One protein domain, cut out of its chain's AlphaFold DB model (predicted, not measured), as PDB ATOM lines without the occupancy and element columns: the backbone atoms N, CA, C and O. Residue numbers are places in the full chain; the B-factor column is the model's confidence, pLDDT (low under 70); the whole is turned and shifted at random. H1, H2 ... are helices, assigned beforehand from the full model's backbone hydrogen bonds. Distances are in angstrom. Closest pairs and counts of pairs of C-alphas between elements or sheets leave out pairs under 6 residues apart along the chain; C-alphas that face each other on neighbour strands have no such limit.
ATOM      1  N   ASP A  12      29.790   3.949  22.570       85.31
ATOM      2  CA  ASP A  12      30.237   2.587  22.275       85.31
ATOM      3  C   ASP A  12      31.739   2.476  21.989       85.31
ATOM      4  O   ASP A  12      32.362   1.513  22.428       85.31
ATOM      5  N   TYR A  13      32.355   3.472  21.343       86.31
ATOM      6  CA  TYR A  13      33.811   3.526  21.167       86.31
ATOM      7  C   TYR A  13      34.525   3.516  22.521       86.31
ATOM      8  O   TYR A  13      35.422   2.704  22.747       86.31
ATOM      9  N   TRP A  14      34.090   4.371  23.448       84.94
ATOM     10  CA  TRP A  14      34.681   4.445  24.783       84.94
ATOM     11  C   TRP A  14      34.429   3.167  25.577       84.94
ATOM     12  O   TRP A  14      35.343   2.655  26.222       84.94
ATOM     13  N   ARG A  15      33.229   2.586  25.472       85.38
ATOM     14  CA  ARG A  15      32.933   1.284  26.083       85.38
ATOM     15  C   ARG A  15      33.851   0.182  25.560       85.38
ATOM     16  O   ARG A  15      34.419  -0.545  26.372       85.38
ATOM     17  N   CYS A  16      34.045   0.078  24.246       84.88
ATOM     18  CA  CYS A  16      34.973  -0.885  23.652       84.88
ATOM     19  C   CYS A  16      36.423  -0.630  24.090       84.88
ATOM     20  O   CYS A  16      37.116  -1.575  24.464       84.88
ATOM     21  N   PHE A  17      36.863   0.631  24.098       86.31
ATOM     22  CA  PHE A  17      38.210   1.024  24.512       86.31
ATOM     23  C   PHE A  17      38.519   0.579  25.948       86.31
ATOM     24  O   PHE A  17      39.495  -0.139  26.174       86.31
ATOM     25  N   PHE A  18      37.660   0.920  26.913       85.00
ATOM     26  CA  PHE A  18      37.869   0.543  28.316       85.00
ATOM     27  C   PHE A  18      37.663  -0.958  28.569       85.00
ATOM     28  O   PHE A  18      38.354  -1.532  29.406       85.00
ATOM     29  N   SER A  19      36.794  -1.626  27.798       81.75
ATOM     30  CA  SER A  19      36.633  -3.089  27.881       81.75
ATOM     31  C   SER A  19      37.909  -3.840  27.475       81.75
ATOM     32  O   SER A  19      38.202  -4.895  28.033       81.75
ATOM     33  N   GLY A  20      38.687  -3.303  26.527       79.69
ATOM     34  CA  GLY A  20      39.955  -3.893  26.084       79.69
ATOM     35  C   GLY A  20      41.183  -3.454  26.893       79.69
ATOM     36  O   GLY A  20      42.131  -4.226  27.033       79.69
ATOM     37  N   ALA A  21      41.179  -2.240  27.453       77.44
ATOM     38  CA  ALA A  21      42.348  -1.631  28.098       77.44
ATOM     39  C   ALA A  21      42.691  -2.195  29.493       77.44
ATOM     40  O   ALA A  21      43.713  -1.815  30.061       77.44
ATOM     41  N   ARG A  22      41.853  -3.077  30.064       73.25
ATOM     42  CA  ARG A  22      41.944  -3.574  31.460       73.25
ATOM     43  C   ARG A  22      41.971  -2.471  32.535       73.25
ATOM     44  O   ARG A  22      42.209  -2.778  33.697       73.25
ATOM     45  N   ALA A  23      41.716  -1.223  32.156       80.19
ATOM     46  CA  ALA A  23      41.572  -0.080  33.039       80.19
ATOM     47  C   ALA A  23      40.140   0.428  32.896       80.19
ATOM     48  O   ALA A  23      39.652   0.631  31.781       80.19
ATOM     49  N   SER A  24      39.453   0.587  34.017       87.44
ATOM     50  CA  SER A  24      38.108   1.139  34.033       87.44
ATOM     51  C   SER A  24      38.138   2.640  33.734       87.44
ATOM     52  O   SER A  24      39.166   3.312  33.844       87.44
ATOM     53  N   ILE A  25      36.976   3.197  33.391       90.25
ATOM     54  CA  ILE A  25      36.814   4.651  33.283       90.25
ATOM     55  C   ILE A  25      37.190   5.364  34.593       90.25
ATOM     56  O   ILE A  25      37.730   6.467  34.552       90.25
ATOM     57  N   PHE A  26      36.958   4.730  35.746       91.75
ATOM     58  CA  PHE A  26      37.326   5.279  37.049       91.75
ATOM     59  C   PHE A  26      38.843   5.364  37.209       91.75
ATOM     60  O   PHE A  26      39.346   6.415  37.587       91.75
ATOM     61  N   ASP A  27      39.579   4.328  36.798       91.38
ATOM     62  CA  ASP A  27      41.047   4.332  36.843       91.38
ATOM     63  C   ASP A  27      41.636   5.450  35.973       91.38
ATOM     64  O   ASP A  27      42.615   6.100  36.346       91.38
ATOM     65  N   ALA A  28      41.025   5.709  34.813       91.44
ATOM     66  CA  ALA A  28      41.434   6.795  33.927       91.44
ATOM     67  C   ALA A  28      41.173   8.178  34.547       91.44
ATOM     68  O   ALA A  28      42.008   9.077  34.422       91.44
ATOM     69  N   ILE A  29      40.041   8.345  35.236       94.00
ATOM     70  CA  ILE A  29      39.715   9.578  35.962       94.00
ATOM     71  C   ILE A  29      40.691   9.782  37.125       94.00
ATOM     72  O   ILE A  29      41.257  10.866  37.253       94.00
ATOM     73  N   ASP A  30      40.951   8.750  37.926       95.06
ATOM     74  CA  ASP A  30      41.876   8.827  39.061       95.06
ATOM     75  C   ASP A  30      43.305   9.132  38.612       95.06
ATOM     76  O   ASP A  30      43.994   9.956  39.221       95.06
ATOM     77  N   ALA A  31      43.750   8.517  37.514       94.81
ATOM     78  CA  ALA A  31      45.037   8.829  36.910       94.81
ATOM     79  C   ALA A  31      45.095  10.292  36.446       94.81
ATOM     80  O   ALA A  31      46.072  10.981  36.739       94.81
ATOM     81  N   ALA A  32      44.047  10.793  35.789       95.31
ATOM     82  CA  ALA A  32      43.984  12.182  35.345       95.31
ATOM     83  C   ALA A  32      43.987  13.173  36.520       95.31
ATOM     84  O   ALA A  32      44.692  14.180  36.469       95.31
ATOM     85  N   ILE A  33      43.263  12.876  37.604       95.88
ATOM     86  CA  ILE A  33      43.281  13.683  38.833       95.88
ATOM     87  C   ILE A  33      44.683  13.681  39.442       95.88
ATOM     88  O   ILE A  33      45.185  14.737  39.826       95.88
ATOM     89  N   ARG A  34      45.337  12.516  39.509       97.06
ATOM     90  CA  ARG A  34      46.695  12.388  40.053       97.06
ATOM     91  C   ARG A  34      47.711  13.195  39.245       97.06
ATOM     92  O   ARG A  34      48.518  13.898  39.844       97.06
ATOM     93  N   VAL A  35      47.652  13.121  37.913       97.94
ATOM     94  CA  VAL A  35      48.506  13.914  37.013       97.94
ATOM     95  C   VAL A  35      48.236  15.407  37.202       97.94
ATOM     96  O   VAL A  35      49.161  16.167  37.465       97.94
ATOM     97  N   ALA A  36      46.968  15.826  37.202       97.44
ATOM     98  CA  ALA A  36      46.605  17.224  37.423       97.44
ATOM     99  C   ALA A  36      47.067  17.752  38.792       97.44
ATOM    100  O   ALA A  36      47.460  18.911  38.906       97.44
ATOM    101  N   ALA A  37      47.042  16.915  39.832       97.31
ATOM    102  CA  ALA A  37      47.533  17.273  41.157       97.31
ATOM    103  C   ALA A  37      49.062  17.434  41.200       97.31
ATOM    104  O   ALA A  37      49.551  18.247  41.982       97.31
ATOM    105  N   ALA A  38      49.802  16.680  40.382       97.44
ATOM    106  CA  ALA A  38      51.252  16.807  40.265       97.44
ATOM    107  C   ALA A  38      51.655  18.040  39.441       97.44
ATOM    108  O   ALA A  38      52.540  18.786  39.854       97.44
ATOM    109  N   ASP A  39      50.974  18.278  38.320       98.25
ATOM    110  CA  ASP A  39      51.334  19.339  37.376       98.25
ATOM    111  C   ASP A  39      50.820  20.718  37.823       98.25
ATOM    112  O   ASP A  39      51.511  21.732  37.691       98.25
ATOM    113  N   HIS A  40      49.596  20.776  38.362       96.94
ATOM    114  CA  HIS A  40      48.888  22.023  38.674       96.94
ATOM    115  C   HIS A  40      48.132  21.958  40.017       96.94
ATOM    116  O   HIS A  40      46.907  22.145  40.056       96.94
ATOM    117  N   PRO A  41      48.835  21.741  41.146       95.69
ATOM    118  CA  PRO A  41      48.212  21.516  42.451       95.69
ATOM    119  C   PRO A  41      47.313  22.674  42.902       95.69
ATOM    120  O   PRO A  41      46.225  22.439  43.433       95.69
ATOM    121  N   ASP A  42      47.741  23.919  42.685       97.69
ATOM    122  CA  ASP A  42      47.012  25.102  43.158       97.69
ATOM    123  C   ASP A  42      45.771  25.385  42.311       97.69
ATOM    124  O   ASP A  42      44.706  25.675  42.850       97.69
ATOM    125  N   ALA A  43      45.866  25.225  40.988       97.06
ATOM    126  CA  ALA A  43      44.724  25.397  40.094       97.06
ATOM    127  C   ALA A  43      43.648  24.328  40.344       97.06
ATOM    128  O   ALA A  43      42.451  24.632  40.347       97.06
ATOM    129  N   LEU A  44      44.064  23.081  40.602       97.12
ATOM    130  CA  LEU A  44      43.145  22.000  40.941       97.12
ATOM    131  C   LEU A  44      42.451  22.254  42.290       97.12
ATOM    132  O   LEU A  44      41.231  22.091  42.378       97.12
ATOM    133  N   ARG A  45      43.191  22.715  43.314       96.69
ATOM    134  CA  ARG A  45      42.614  23.130  44.609       96.69
ATOM    135  C   ARG A  45      41.638  24.287  44.449       96.69
ATOM    136  O   ARG A  45      40.501  24.155  44.882       96.69
ATOM    137  N   ALA A  46      42.027  25.352  43.752       97.75
ATOM    138  CA  ALA A  46      41.163  26.508  43.522       97.75
ATOM    139  C   ALA A  46      39.845  26.110  42.840       97.75
ATOM    140  O   ALA A  46      38.773  26.578  43.219       97.75
ATOM    141  N   ARG A  47      39.898  25.190  41.865       97.00
ATOM    142  CA  ARG A  47      38.693  24.680  41.198       97.00
ATOM    143  C   ARG A  47      37.820  23.841  42.131       97.00
ATOM    144  O   ARG A  47      36.600  23.981  42.085       97.00
ATOM    145  N   ARG A  48      38.420  22.982  42.960       96.62
ATOM    146  CA  ARG A  48      37.701  22.195  43.975       96.62
ATOM    147  C   ARG A  48      37.017  23.110  44.989       96.62
ATOM    148  O   ARG A  48      35.836  22.922  45.266       96.62
ATOM    149  N   ASP A  49      37.736  24.103  45.496       97.38
ATOM    150  CA  ASP A  49      37.231  25.025  46.508       97.38
ATOM    151  C   ASP A  49      36.095  25.882  45.924       97.38
ATOM    152  O   ASP A  49      35.039  25.996  46.533       97.38
ATOM    153  N   ALA A  50      36.208  26.343  44.671       97.00
ATOM    154  CA  ALA A  50      35.115  27.039  43.982       97.00
ATOM    155  C   ALA A  50      33.845  26.180  43.796       97.00
ATOM    156  O   ALA A  50      32.735  26.716  43.770       97.00
ATOM    157  N   ILE A  51      33.981  24.857  43.643       96.56
ATOM    158  CA  ILE A  51      32.832  23.940  43.604       96.56
ATOM    159  C   ILE A  51      32.224  23.803  45.001       96.56
ATOM    160  O   ILE A  51      31.007  23.913  45.136       96.56
ATOM    161  N   ALA A  52      33.054  23.599  46.027       96.25
ATOM    162  CA  ALA A  52      32.602  23.485  47.410       96.25
ATOM    163  C   ALA A  52      31.845  24.745  47.855       96.25
ATOM    164  O   ALA A  52      30.723  24.632  48.338       96.25
ATOM    165  N   GLU A  53      32.393  25.932  47.593       95.81
ATOM    166  CA  GLU A  53      31.742  27.211  47.892       95.81
ATOM    167  C   GLU A  53      30.355  27.314  47.254       95.81
ATOM    168  O   GLU A  53      29.394  27.695  47.918       95.81
ATOM    169  N   ARG A  54      30.205  26.913  45.984       95.12
ATOM    170  CA  ARG A  54      28.899  26.926  45.302       95.12
ATOM    171  C   ARG A  54      27.905  25.965  45.936       95.12
ATOM    172  O   ARG A  54      26.741  26.322  46.080       95.12
ATOM    173  N   LEU A  55      28.352  24.764  46.294       95.38
ATOM    174  CA  LEU A  55      27.496  23.768  46.927       95.38
ATOM    175  C   LEU A  55      27.055  24.241  48.313       95.38
ATOM    176  O   LEU A  55      25.862  24.268  48.591       95.38
ATOM    177  N   TYR A  56      27.988  24.679  49.155       89.00
ATOM    178  CA  TYR A  56      27.674  25.074  50.527       89.00
ATOM    179  C   TYR A  56      26.954  26.422  50.616       89.00
ATOM    180  O   TYR A  56      26.047  26.553  51.430       89.00
ATOM    181  N   THR A  57      27.242  27.380  49.731       87.81
ATOM    182  CA  THR A  57      26.474  28.637  49.650       87.81
ATOM    183  C   THR A  57      25.044  28.397  49.163       87.81
ATOM    184  O   THR A  57      24.125  29.045  49.648       87.81
ATOM    185  N   ALA A  58      24.824  27.449  48.245       76.44
ATOM    186  CA  ALA A  58      23.475  27.088  47.799       76.44
ATOM    187  C   ALA A  58      22.665  26.330  48.868       76.44
ATOM    188  O   ALA A  58      21.437  26.334  48.817       76.44
ATOM    189  N   ILE A  59      23.341  25.675  49.818       70.81
ATOM    190  CA  ILE A  59      22.713  24.906  50.900       70.81
ATOM    191  C   ILE A  59      22.377  25.791  52.110       70.81
ATOM    192  O   ILE A  59      21.468  25.444  52.859       70.81
ATOM    193  N   VAL A  60      23.048  26.936  52.302       68.19
ATOM    194  CA  VAL A  60      22.652  27.922  53.320       68.19
ATOM    195  C   VAL A  60      21.343  28.583  52.873       68.19
ATOM    196  O   VAL A  60      21.347  29.326  51.889       68.19
TER     197      VAL A  60
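Overview. This is residues 12 to 60 of the 161 residues of an uncharacterized protein of Zea mays (UniProt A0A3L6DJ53). Three helices follow one another as an open, flat zigzag: H2 and H3 make a wide V that meets at residue 40, and H1 stands across the far end of H2 at a corner. The far arm of the V, residues 46 to 60, of which 46 to 59 belong to H3, sticks out free. The printed part has 49 residues, with three named helices in the order H1, H2, H3 and no named strand; the class is all helix. It is extended, with a radius of gyration of the C-alphas of 15.3 A, and spans 44 by 27 by 13 A.

Along the chain. H1 covers residues 12 to 21 and begins at C-alpha 12, at (30.237, 2.587, 22.275); it is 14.1 A long from first to last C-alpha. H2 covers residues 25 to 39 and is 21.1 A long, with C-alpha 39 at (51.334, 19.339, 37.376). H3, the longest helix, covers residues 41 to 59 and is 27.1 A long, ending with C-alpha 59 at (22.713, 24.906, 50.900).

Arrangement. H1 and H2 are close but not clearly touching; their closest C-alphas, those of Phe 18 and Ile 25, are 6.5 A apart. Their lines are about perpendicular, at 77 degrees. H2 and H3 are also close but not clearly touching, with the closest C-alphas, those of Ala 37 and Leu 44, 6.5 A apart. They run opposite ways at a steep tilt of 63 degrees. H1 and H3 are apart. In H1, H2 and H3 every O i to N i+4 pair is within hydrogen-bond range.

Size, cuts and confidence. The two C-alphas farthest apart, those of Gly 20 and Val 60, are 45.3 A apart. The printed part has no cut, and the links from H1 to H2 and from H2 to H3 are tight. The mean pLDDT of the printed part is 90.6, and residue 60 is under 70.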